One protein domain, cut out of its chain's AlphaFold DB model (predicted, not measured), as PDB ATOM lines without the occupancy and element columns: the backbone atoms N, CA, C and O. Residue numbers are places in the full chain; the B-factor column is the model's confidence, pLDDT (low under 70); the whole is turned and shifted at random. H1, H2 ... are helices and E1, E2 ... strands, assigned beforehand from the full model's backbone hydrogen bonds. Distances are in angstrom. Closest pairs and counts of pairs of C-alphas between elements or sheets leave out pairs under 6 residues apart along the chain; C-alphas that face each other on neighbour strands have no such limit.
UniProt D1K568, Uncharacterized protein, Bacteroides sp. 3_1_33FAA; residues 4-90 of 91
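AT A GLANCE: This is residues 4 to 90 of the 91 residues of an uncharacterized protein of Bacteroides sp. 3_1_33FAA (UniProt D1K568). A strongly twisted sheet is built round the long strand E4, with H1 and H2 packed over one face and the small H4 beside the strands on that same face. H3 only grazes the sheet, and residues 24 to 45 make a wide loop between H2 and E2. The printed part has 87 residues with four named helices and five named strands, which follow along the chain as E1, H1, H2, E2, E3, E4, H3, H4 and E5; the sheet is branched, with the antiparallel neighbour pairs E1 and E5, E2 and E4, E3 and E4, and E4 and E5. The class is mixed, helices and strands; the whole is compact, radius of gyration of the C-alphas 12.9 A, spanning 35 by 31 by 19 A.

IN THESE COORDINATES: Find C-alpha 4 at (69.126, 26.876, -4.252), where E1, residues 4 to 6, begins. H1, residues 7 to 14, runs 10.3 A, and H2, residues 16 to 23, 10.8 A. Look next for E2, residues 46 to 49, E3, residues 53 to 55, and E4, residues 58 to 66, 26.1 A long. H3 is residues 68 to 72, H4 79 to 82; E5, residues 84 to 89, runs 16.8 A to C-alpha 89 at (57.322, 32.140, -6.737).

HOW THE PARTS SIT: On one side of E4 find E2, with N 48 and O 64 at 2.8 A, and E3, its hairpin partner, with N 53 and O 60 at 2.8 A. On the other side of E4 is E5, with N 63 and O 84 at 2.7 A; E5 has E4 on one side and E1 on the other side, with N 5 and O 85 at 2.9 A. H2 is over E4, height 8.3 A, closest C-alphas Ile 23 and Ala 62, 5.9 A. H1 is over E5, height 9.3 A, and touches H2 at a steep tilt of 56 degrees, closest C-alphas Val 11 and Ala 19, 5.8 A. Every O i to N i+4 pair is within hydrogen-bond range in H1 and H2; H3 has 0 of 1, with 1 of 2 O i to N i+3 pairs, and H4 is too short for an i+4 pair.

THE WHOLE: The farthest C-alphas, Gly 57 and Glu 69, are 37.0 A apart. The printed part has no cut; the link from H2 to E2 is long, and residue 33 is under pLDDT 70.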
ATOM      1  N   LYS A   4      67.964  26.032  -4.503       85.88
ATOM      2  CA  LYS A   4      69.126  26.876  -4.252       85.88
ATOM      3  C   LYS A   4      69.789  27.224  -5.581       85.88
ATOM      4  O   LYS A   4      69.876  26.355  -6.449       85.88
ATOM      5  N   TYR A   5      70.218  28.469  -5.717       92.88
ATOM      6  CA  TYR A   5      70.909  29.003  -6.885       92.88
ATOM      7  C   TYR A   5      72.221  29.654  -6.447       92.88
ATOM      8  O   TYR A   5      72.317  30.181  -5.341       92.88
ATOM      9  N   THR A   6      73.219  29.624  -7.316       95.12
ATOM     10  CA  THR A   6      74.454  30.406  -7.200       95.12
ATOM     11  C   THR A   6      74.232  31.831  -7.702       95.12
ATOM     12  O   THR A   6      73.261  32.099  -8.417       95.12
ATOM     13  N   TYR A   7      75.160  32.740  -7.394       95.88
ATOM     14  CA  TYR A   7      75.138  34.107  -7.921       95.88
ATOM     15  C   TYR A   7      75.010  34.129  -9.453       95.88
ATOM     16  O   TYR A   7      74.080  34.732  -9.982       95.88
ATOM     17  N   ASN A   8      75.847  33.370 -10.171       96.12
ATOM     18  CA  ASN A   8      75.797  33.309 -11.638       96.12
ATOM     19  C   ASN A   8      74.445  32.814 -12.177       96.12
ATOM     20  O   ASN A   8      73.958  33.334 -13.177       96.12
ATOM     21  N   GLU A   9      73.796  31.856 -11.513       96.50
ATOM     22  CA  GLU A   9      72.471  31.387 -11.935       96.50
ATOM     23  C   GLU A   9      71.376  32.445 -11.703       96.50
ATOM     24  O   GLU A   9      70.413  32.515 -12.473       96.50
ATOM     25  N   ILE A  10      71.510  33.289 -10.673       96.44
ATOM     26  CA  ILE A  10      70.630  34.450 -10.472       96.44
ATOM     27  C   ILE A  10      70.897  35.516 -11.533       96.44
ATOM     28  O   ILE A  10      69.935  36.023 -12.110       96.44
ATOM     29  N   VAL A  11      72.162  35.800 -11.860       96.88
ATOM     30  CA  VAL A  11      72.535  36.725 -12.945       96.88
ATOM     31  C   VAL A  11      71.932  36.274 -14.274       96.88
ATOM     32  O   VAL A  11      71.296  37.069 -14.962       96.88
ATOM     33  N   GLU A  12      72.068  34.994 -14.627       96.81
ATOM     34  CA  GLU A  12      71.518  34.441 -15.871       96.81
ATOM     35  C   GLU A  12      69.988  34.540 -15.943       96.81
ATOM     36  O   GLU A  12      69.425  34.684 -17.030       96.81
ATOM     37  N   ARG A  13      69.305  34.455 -14.796       94.81
ATOM     38  CA  ARG A  13      67.840  34.402 -14.737       94.81
ATOM     39  C   ARG A  13      67.173  35.764 -14.554       94.81
ATOM     40  O   ARG A  13      66.109  35.983 -15.128       94.81
ATOM     41  N   PHE A  14      67.762  36.639 -13.746       95.00
ATOM     42  CA  PHE A  14      67.166  37.901 -13.299       95.00
ATOM     43  C   PHE A  14      68.037  39.130 -13.600       95.00
ATOM     44  O   PHE A  14      67.540  40.251 -13.526       95.00
ATOM     45  N   GLY A  15      69.301  38.935 -13.985       96.31
ATOM     46  CA  GLY A  15      70.262  40.004 -14.252       96.31
ATOM     47  C   GLY A  15      71.149  40.345 -13.052       96.31
ATOM     48  O   GLY A  15      70.783  40.134 -11.897       96.31
ATOM     49  N   GLU A  16      72.324  40.897 -13.352       96.69
ATOM     50  CA  GLU A  16      73.366  41.271 -12.382       96.69
ATOM     51  C   GLU A  16      72.862  42.262 -11.329       96.69
ATOM     52  O   GLU A  16      73.035  42.031 -10.139       96.69
ATOM     53  N   GLU A  17      72.091  43.275 -11.741       96.25
ATOM     54  CA  GLU A  17      71.495  44.258 -10.822       96.25
ATOM     55  C   GLU A  17      70.654  43.599  -9.714       96.25
ATOM     56  O   GLU A  17      70.632  44.062  -8.573       96.25
ATOM     57  N   ILE A  18      69.959  42.504 -10.033       95.56
ATOM     58  CA  ILE A  18      69.115  41.790  -9.073       95.56
ATOM     59  C   ILE A  18      69.953  40.911  -8.151       95.56
ATOM     60  O   ILE A  18      69.663  40.851  -6.954       95.56
ATOM     61  N   ALA A  19      70.993  40.268  -8.685       95.75
ATOM     62  CA  ALA A  19      71.939  39.492  -7.894       95.75
ATOM     63  C   ALA A  19      72.653  40.388  -6.866       95.75
ATOM     64  O   ALA A  19      72.593  40.103  -5.669       95.75
ATOM     65  N   ASP A  20      73.195  41.525  -7.308       95.44
ATOM     66  CA  ASP A  20      73.859  42.524  -6.461       95.44
ATOM     67  C   ASP A  20      72.936  43.071  -5.378       95.44
ATOM     68  O   ASP A  20      73.303  43.190  -4.206       95.44
ATOM     69  N   LYS A  21      71.697  43.395  -5.751       94.88
ATOM     70  CA  LYS A  21      70.707  43.894  -4.799       94.88
ATOM     71  C   LYS A  21      70.391  42.858  -3.721       94.88
ATOM     72  O   LYS A  21      70.236  43.229  -2.562       94.88
ATOM     73  N   ALA A  22      70.283  41.584  -4.088       93.94
ATOM     74  CA  ALA A  22      69.954  40.515  -3.152       93.94
ATOM     75  C   ALA A  22      71.084  40.217  -2.148       93.94
ATOM     76  O   ALA A  22      70.781  39.732  -1.061       93.94
ATOM     77  N   ILE A  23      72.344  40.532  -2.474       93.56
ATOM     78  CA  ILE A  23      73.508  40.350  -1.581       93.56
ATOM     79  C   ILE A  23      73.902  41.605  -0.789       93.56
ATOM     80  O   ILE A  23      74.848  41.561  -0.013       93.56
ATOM     81  N   SER A  24      73.221  42.734  -0.999       91.12
ATOM     82  CA  SER A  24      73.592  44.038  -0.421       91.12
ATOM     83  C   SER A  24      72.527  44.630   0.502       91.12
ATOM     84  O   SER A  24      72.568  45.820   0.829       91.12
ATOM     85  N   THR A  25      71.560  43.824   0.949       87.56
ATOM     86  CA  THR A  25      70.505  44.302   1.857       87.56
ATOM     87  C   THR A  25      70.975  44.442   3.310       87.56
ATOM     88  O   THR A  25      70.309  45.112   4.102       87.56
ATOM     89  N   GLY A  26      72.148  43.883   3.623       78.06
ATOM     90  CA  GLY A  26      72.769  43.849   4.937       78.06
ATOM     91  C   GLY A  26      72.465  42.541   5.663       78.06
ATOM     92  O   GLY A  26      71.526  42.486   6.458       78.06
ATOM     93  N   ALA A  27      73.271  41.503   5.420       77.00
ATOM     94  CA  ALA A  27      73.165  40.239   6.136       77.00
ATOM     95  C   ALA A  27      73.453  40.405   7.633       77.00
ATOM     96  O   ALA A  27      74.449  41.005   8.042       77.00
ATOM     97  N   GLU A  28      72.616  39.770   8.448       76.94
ATOM     98  CA  GLU A  28      72.882  39.549   9.865       76.94
ATOM     99  C   GLU A  28      72.936  38.041  10.154       76.94
ATOM    100  O   GLU A  28      72.257  37.244   9.489       76.94
ATOM    101  N   PRO A  29      73.719  37.623  11.162       76.38
ATOM    102  CA  PRO A  29      73.710  36.245  11.609       76.38
ATOM    103  C   PRO A  29      72.320  35.853  12.105       76.38
ATOM    104  O   PRO A  29      71.743  36.510  12.976       76.38
ATOM    105  N   THR A  30      71.804  34.733  11.612       79.25
ATOM    106  CA  THR A  30      70.531  34.192  12.077       79.25
ATOM    107  C   THR A  30      70.750  33.340  13.328       79.25
ATOM    108  O   THR A  30      71.821  32.780  13.571       79.25
ATOM    109  N   SER A  31      69.715  33.203  14.159       74.44
ATOM    110  CA  SER A  31      69.718  32.231  15.262       74.44
ATOM    111  C   SER A  31      69.317  30.823  14.800       74.44
ATOM    112  O   SER A  31      68.906  30.002  15.628       74.44
ATOM    113  N   ARG A  32      69.327  30.547  13.486       80.94
ATOM    114  CA  ARG A  32      68.884  29.264  12.935       80.94
ATOM    115  C   ARG A  32      69.895  28.186  13.297       80.94
ATOM    116  O   ARG A  32      71.089  28.306  13.049       80.94
ATOM    117  N   TYR A  33      69.384  27.088  13.843       69.12
ATOM    118  CA  TYR A  33      70.175  25.881  14.014       69.12
ATOM    119  C   TYR A  33      70.111  25.048  12.733       69.12
ATOM    120  O   TYR A  33      69.036  24.593  12.332       69.12
ATOM    121  N   ILE A  34      71.258  24.847  12.089       78.88
ATOM    122  CA  ILE A  34      71.363  24.015  10.889       78.88
ATOM    123  C   ILE A  34      71.243  22.553  11.311       78.88
ATOM    124  O   ILE A  34      72.059  22.035  12.072       78.88
ATOM    125  N   TYR A  35      70.206  21.877  10.821       75.88
ATOM    126  CA  TYR A  35      69.975  20.466  11.108       75.88
ATOM    127  C   TYR A  35      70.768  19.589  10.124       75.88
ATOM    128  O   TYR A  35      70.422  19.551   8.939       75.88
ATOM    129  N   PRO A  36      71.762  18.803  10.593       78.19
ATOM    130  CA  PRO A  36      72.650  18.019   9.724       78.19
ATOM    131  C   PRO A  36      71.944  17.050   8.772       78.19
ATOM    132  O   PRO A  36      72.483  16.695   7.733       78.19
ATOM    133  N   ALA A  37      70.742  16.589   9.127       82.62
ATOM    134  CA  ALA A  37      69.978  15.652   8.308       82.62
ATOM    135  C   ALA A  37      69.434  16.274   7.009       82.62
ATOM    136  O   ALA A  37      69.131  15.535   6.075       82.62
ATOM    137  N   PHE A  38      69.292  17.603   6.958       79.25
ATOM    138  CA  PHE A  38      68.723  18.322   5.813       79.25
ATOM    139  C   PHE A  38      69.773  19.131   5.053       79.25
ATOM    140  O   PHE A  38      69.684  19.234   3.833       79.25
ATOM    141  N   GLU A  39      70.772  19.663   5.758       83.69
ATOM    142  CA  GLU A  39      71.844  20.483   5.183       83.69
ATOM    143  C   GLU A  39      73.211  20.053   5.739       83.69
ATOM    144  O   GLU A  39      73.872  20.814   6.451       83.69
ATOM    145  N   PRO A  40      73.643  18.802   5.474       85.81
ATOM    146  CA  PRO A  40      74.883  18.252   6.024       85.81
ATOM    147  C   PRO A  40      76.129  19.055   5.629       85.81
ATOM    148  O   PRO A  40      77.126  19.021   6.345       85.81
ATOM    149  N   GLN A  41      76.077  19.779   4.510       86.75
ATOM    150  CA  GLN A  41      77.179  20.595   4.009       86.75
ATOM    151  C   GLN A  41      77.421  21.878   4.823       86.75
ATOM    152  O   GLN A  41      78.509  22.436   4.734       86.75
ATOM    153  N   HIS A  42      76.454  22.320   5.637       89.25
ATOM    154  CA  HIS A  42      76.560  23.553   6.431       89.25
ATOM    155  C   HIS A  42      76.729  23.298   7.937       89.25
ATOM    156  O   HIS A  42      76.611  24.205   8.758       89.25
ATOM    157  N   VAL A  43      76.980  22.050   8.341       87.31
ATOM    158  CA  VAL A  43      77.096  21.683   9.758       87.31
ATOM    159  C   VAL A  43      78.283  22.385  10.408       87.31
ATOM    160  O   VAL A  43      79.414  22.260   9.949       87.31
ATOM    161  N   GLY A  44      78.022  23.063  11.526       85.12
ATOM    162  CA  GLY A  44      79.041  23.803  12.272       85.12
ATOM    163  C   GLY A  44      79.318  25.206  11.727       85.12
ATOM    164  O   GLY A  44      80.154  25.897  12.297       85.12
ATOM    165  N   LEU A  45      78.612  25.627  10.675       89.00
ATOM    166  CA  LEU A  45      78.648  26.993  10.162       89.00
ATOM    167  C   LEU A  45      77.495  27.813  10.744       89.00
ATOM    168  O   LEU A  45      76.452  27.273  11.133       89.00
ATOM    169  N   LYS A  46      77.680  29.128  10.786       88.75
ATOM    170  CA  LYS A  46      76.651  30.082  11.181       88.75
ATOM    171  C   LYS A  46      75.946  30.600   9.942       88.75
ATOM    172  O   LYS A  46      76.586  31.134   9.042       88.75
ATOM    173  N   GLU A  47      74.631  30.437   9.898       91.19
ATOM    174  CA  GLU A  47      73.832  30.992   8.813       91.19
ATOM    175  C   GLU A  47      73.705  32.509   8.968       91.19
ATOM    176  O   GLU A  47      73.420  33.022  10.051       91.19
ATOM    177  N   TRP A  48      73.882  33.211   7.859       91.94
ATOM    178  CA  TRP A  48      73.588  34.622   7.687       91.94
ATOM    179  C   TRP A  48      72.606  34.743   6.533       91.94
ATOM    180  O   TRP A  48      72.798  34.120   5.492       91.94
ATOM    181  N   ALA A  49      71.543  35.514   6.723       91.69
ATOM    182  CA  ALA A  49      70.499  35.663   5.720       91.69
ATOM    183  C   ALA A  49      70.276  37.141   5.422       91.69
ATOM    184  O   ALA A  49      70.108  37.949   6.334       91.69
ATOM    185  N   GLU A  50      70.237  37.466   4.137       93.19
ATOM    186  CA  GLU A  50      69.856  38.787   3.654       93.19
ATOM    187  C   GLU A  50      68.342  39.008   3.816       93.19
ATOM    188  O   GLU A  50      67.530  38.073   3.928       93.19
ATOM    189  N   ALA A  51      67.930  40.273   3.808       92.81
ATOM    190  CA  ALA A  51      66.530  40.608   3.652       92.81
ATOM    191  C   ALA A  51      66.044  40.131   2.267       92.81
ATOM    192  O   ALA A  51      66.738  40.286   1.262       92.81
ATOM    193  N   PRO A  52      64.846  39.530   2.190       93.12
ATOM    194  CA  PRO A  52      64.309  39.076   0.921       93.12
ATOM    195  C   PRO A  52      63.980  40.282   0.037       93.12
ATOM    196  O   PRO A  52      63.464  41.294   0.522       93.12
ATOM    197  N   ILE A  53      64.217  40.151  -1.264       94.56
ATOM    198  CA  ILE A  53      63.767  41.113  -2.266       94.56
ATOM    199  C   ILE A  53      62.614  40.523  -3.076       94.56
ATOM    200  O   ILE A  53      62.617  39.343  -3.421       94.56
ATOM    201  N   GLU A  54      61.631  41.363  -3.386       94.88
ATOM    202  CA  GLU A  54      60.503  41.015  -4.248       94.88
ATOM    203  C   GLU A  54      60.720  41.585  -5.652       94.88
ATOM    204  O   GLU A  54      60.983  42.783  -5.810       94.88
ATOM    205  N   ILE A  55      60.598  40.734  -6.672       92.12
ATOM    206  CA  ILE A  55      60.673  41.133  -8.078       92.12
ATOM    207  C   ILE A  55      59.844  40.209  -8.968       92.12
ATOM    208  O   ILE A  55      59.946  38.995  -8.866       92.12
ATOM    209  N   ASP A  56      59.024  40.787  -9.850       88.06
ATOM    210  CA  ASP A  56      58.297  40.079 -10.916       88.06
ATOM    211  C   ASP A  56      57.564  38.794 -10.481       88.06
ATOM    212  O   ASP A  56      57.520  37.804 -11.209       88.06
ATOM    213  N   GLY A  57      56.961  38.805  -9.287       91.88
ATOM    214  CA  GLY A  57      56.254  37.638  -8.745       91.88
ATOM    215  C   GLY A  57      57.170  36.579  -8.123       91.88
ATOM    216  O   GLY A  57      56.730  35.450  -7.901       91.88
ATOM    217  N   TYR A  58      58.412  36.940  -7.803       94.12
ATOM    218  CA  TYR A  58      59.371  36.124  -7.071       94.12
ATOM    219  C   TYR A  58      59.836  36.816  -5.790       94.12
ATOM    220  O   TYR A  58      59.997  38.037  -5.745       94.12
ATOM    221  N   ILE A  59      60.110  36.008  -4.769       94.44
ATOM    222  CA  ILE A  59      60.912  36.378  -3.606       94.44
ATOM    223  C   ILE A  59      62.286  35.741  -3.776       94.44
ATOM    224  O   ILE A  59      62.390  34.529  -3.976       94.44
ATOM    225  N   ILE A  60      63.337  36.553  -3.680       94.56
ATOM    226  CA  ILE A  60      64.732  36.112  -3.738       94.56
ATOM    227  C   ILE A  60      65.400  36.475  -2.416       94.56
ATOM    228  O   ILE A  60      65.301  37.615  -1.962       94.56
ATOM    229  N   ARG A  61      66.097  35.521  -1.802       94.56
ATOM    230  CA  ARG A  61      66.890  35.759  -0.593       94.56
ATOM    231  C   ARG A  61      68.249  35.088  -0.709       94.56
ATOM    232  O   ARG A  61      68.304  33.903  -1.028       94.56
ATOM    233  N   ALA A  62      69.311  35.830  -0.412       95.00
ATOM    234  CA  ALA A  62      70.657  35.287  -0.302       95.00
ATOM    235  C   ALA A  62      70.947  34.793   1.122       95.00
ATOM    236  O   ALA A  62      70.489  35.367   2.114       95.00
ATOM    237  N   TYR A  63      71.727  33.722   1.199       93.00
ATOM    238  CA  TYR A  63      72.205  33.093   2.416       93.00
ATOM    239  C   TYR A  63      73.705  32.853   2.319       93.00
ATOM    240  O   TYR A  63      74.230  32.529   1.253       93.00
ATOM    241  N   TYR A  64      74.359  32.924   3.470       92.88
ATOM    242  CA  TYR A  64      75.768  32.615   3.646       92.88
ATOM    243  C   TYR A  64      75.946  31.718   4.860       92.88
ATOM    244  O   TYR A  64      75.184  31.791   5.825       92.88
ATOM    245  N   TYR A  65      76.973  30.882   4.822       91.81
ATOM    246  CA  TYR A  65      77.285  29.953   5.898       91.81
ATOM    247  C   TYR A  65      78.739  30.158   6.293       91.81
ATOM    248  O   TYR A  65      79.650  29.723   5.593       91.81
ATOM    249  N   LEU A  66      78.939  30.882   7.390       90.56
ATOM    250  CA  LEU A  66      80.240  31.400   7.801       90.56
ATOM    251  C   LEU A  66      80.872  30.516   8.876       90.56
ATOM    252  O   LEU A  66      80.189  29.979   9.754       90.56
ATOM    253  N   THR A  67      82.192  30.392   8.818       90.75
ATOM    254  CA  THR A  67      83.013  29.907   9.930       90.75
ATOM    255  C   THR A  67      83.267  31.027  10.945       90.75
ATOM    256  O   THR A  67      83.070  32.208  10.660       90.75
ATOM    257  N   GLU A  68      83.786  30.683  12.128       88.62
ATOM    258  CA  GLU A  68      84.224  31.690  13.110       88.62
ATOM    259  C   GLU A  68      85.350  32.602  12.582       88.62
ATOM    260  O   GLU A  68      85.519  33.718  13.077       88.62
ATOM    261  N   GLU A  69      86.145  32.136  11.613       90.69
ATOM    262  CA  GLU A  69      87.202  32.929  10.973       90.69
ATOM    263  C   GLU A  69      86.616  33.947   9.989       90.69
ATOM    264  O   GLU A  69      87.045  35.104   9.985       90.69
ATOM    265  N   ASP A  70      85.598  33.549   9.221       91.81
ATOM    266  CA  ASP A  70      84.882  34.443   8.305       91.81
ATOM    267  C   ASP A  70      84.214  35.590   9.076       91.81
ATOM    268  O   ASP A  70      84.336  36.753   8.696       91.81
ATOM    269  N   GLU A  71      83.588  35.292  10.223       87.62
ATOM    270  CA  GLU A  71      82.964  36.304  11.091       87.62
ATOM    271  C   GLU A  71      83.955  37.353  11.621       87.62
ATOM    272  O   GLU A  71      83.564  38.480  11.929       87.62
ATOM    273  N   GLN A  72      85.238  37.005  11.732       89.31
ATOM    274  CA  GLN A  72      86.289  37.931  12.161       89.31
ATOM    275  C   GLN A  72      86.850  38.770  11.005       89.31
ATOM    276  O   GLN A  72      87.550  39.750  11.260       89.31
ATOM    277  N   ASN A  73      86.542  38.408   9.756       90.69
ATOM    278  CA  ASN A  73      87.121  38.993   8.547       90.69
ATOM    279  C   ASN A  73      86.056  39.308   7.479       90.69
ATOM    280  O   ASN A  73      86.314  39.164   6.285       90.69
ATOM    281  N   LEU A  74      84.877  39.776   7.901       87.81
ATOM    282  CA  LEU A  74      83.728  40.051   7.022       87.81
ATOM    283  C   LEU A  74      84.042  41.006   5.859       87.81
ATOM    284  O   LEU A  74      83.498  40.840   4.769       87.81
ATOM    285  N   ASP A  75      84.952  41.963   6.063       86.94
ATOM    286  CA  ASP A  75      85.390  42.912   5.027       86.94
ATOM    287  C   ASP A  75      86.114  42.233   3.846       86.94
ATOM    288  O   ASP A  75      86.231  42.820   2.771       86.94
ATOM    289  N   PHE A  76      86.620  41.011   4.042       87.94
ATOM    290  CA  PHE A  76      87.321  40.212   3.030       87.94
ATOM    291  C   PHE A  76      86.536  38.970   2.605       87.94
ATOM    292  O   PHE A  76      87.037  38.183   1.802       87.94
ATOM    293  N   PHE A  77      85.341  38.767   3.162       88.94
ATOM    294  CA  PHE A  77      84.505  37.635   2.805       88.94
ATOM    295  C   PHE A  77      84.009  37.796   1.363       88.94
ATOM    296  O   PHE A  77      83.549  38.867   0.968       88.94
ATOM    297  N   ASP A  78      84.125  36.736   0.567       90.38
ATOM    298  CA  ASP A  78      83.712  36.744  -0.837       90.38
ATOM    299  C   ASP A  78      82.199  36.514  -0.942       90.38
ATOM    300  O   ASP A  78      81.723  35.396  -1.153       90.38
ATOM    301  N   TRP A  79      81.435  37.579  -0.711       90.25
ATOM    302  CA  TRP A  79      79.973  37.530  -0.692       90.25
ATOM    303  C   TRP A  79      79.400  37.015  -2.022       90.25
ATOM    304  O   TRP A  79      78.479  36.210  -2.018       90.25
ATOM    305  N   GLU A  80      79.969  37.385  -3.166       91.44
ATOM    306  CA  GLU A  80      79.474  36.929  -4.471       91.44
ATOM    307  C   GLU A  80      79.705  35.425  -4.682       91.44
ATOM    308  O   GLU A  80      78.774  34.696  -5.035       91.44
ATOM    309  N   GLU A  81      80.923  34.928  -4.429       92.62
ATOM    310  CA  GLU A  81      81.252  33.514  -4.652       92.62
ATOM    311  C   GLU A  81      80.545  32.588  -3.647       92.62
ATOM    312  O   GLU A  81      80.256  31.428  -3.959       92.62
ATOM    313  N   LYS A  82      80.268  33.076  -2.431       91.62
ATOM    314  CA  LYS A  82      79.700  32.272  -1.336       91.62
ATOM    315  C   LYS A  82      78.183  32.370  -1.195       91.62
ATOM    316  O   LYS A  82      77.627  31.628  -0.384       91.62
ATOM    317  N   ALA A  83      77.513  33.241  -1.949       93.12
ATOM    318  CA  ALA A  83      76.065  33.393  -1.875       93.12
ATOM    319  C   ALA A  83      75.316  32.137  -2.355       93.12
ATOM    320  O   ALA A  83      75.472  31.685  -3.494       93.12
ATOM    321  N   GLU A  84      74.414  31.634  -1.512       94.44
ATOM    322  CA  GLU A  84      73.359  30.700  -1.905       94.44
ATOM    323  C   GLU A  84      72.009  31.416  -1.911       94.44
ATOM    324  O   GLU A  84      71.586  31.968  -0.901       94.44
ATOM    325  N   PHE A  85      71.284  31.368  -3.025       94.31
ATOM    326  CA  PHE A  85      69.996  32.043  -3.158       94.31
ATOM    327  C   PHE A  85      68.837  31.065  -3.090       94.31
ATOM    328  O   PHE A  85      68.808  30.070  -3.814       94.31
ATOM    329  N   GLU A  86      67.826  31.396  -2.300       93.81
ATOM    330  CA  GLU A  86      66.511  30.773  -2.391       93.81
ATOM    331  C   GLU A  86      65.593  31.657  -3.226       93.81
ATOM    332  O   GLU A  86      65.516  32.869  -3.018       93.81
ATOM    333  N   VAL A  87      64.896  31.031  -4.173       93.31
ATOM    334  CA  VAL A  87      63.910  31.698  -5.025       93.31
ATOM    335  C   VAL A  87      62.558  31.021  -4.841       93.31
ATOM    336  O   VAL A  87      62.412  29.822  -5.109       93.31
ATOM    337  N   GLU A  88      61.569  31.798  -4.414       92.69
ATOM    338  CA  GLU A  88      60.171  31.399  -4.260       92.69
ATOM    339  C   GLU A  88      59.292  32.185  -5.239       92.69
ATOM    340  O   GLU A  88      59.530  33.359  -5.493       92.69
ATOM    341  N   GLU A  89      58.282  31.535  -5.811       91.25
ATOM    342  CA  GLU A  89      57.322  32.140  -6.737       91.25
ATOM    343  C   GLU A  89      55.999  32.380  -5.998       91.25
ATOM    344  O   GLU A  89      55.468  31.453  -5.386       91.25
ATOM    345  N   ILE A  90      55.482  33.612  -6.021       88.19
ATOM    346  CA  ILE A  90      54.426  34.095  -5.104       88.19
ATOM    347  C   ILE A  90      53.029  34.225  -5.746       88.19
ATOM    348  O   ILE A  90      52.284  35.146  -5.416       88.19
TER     349      ILE A  90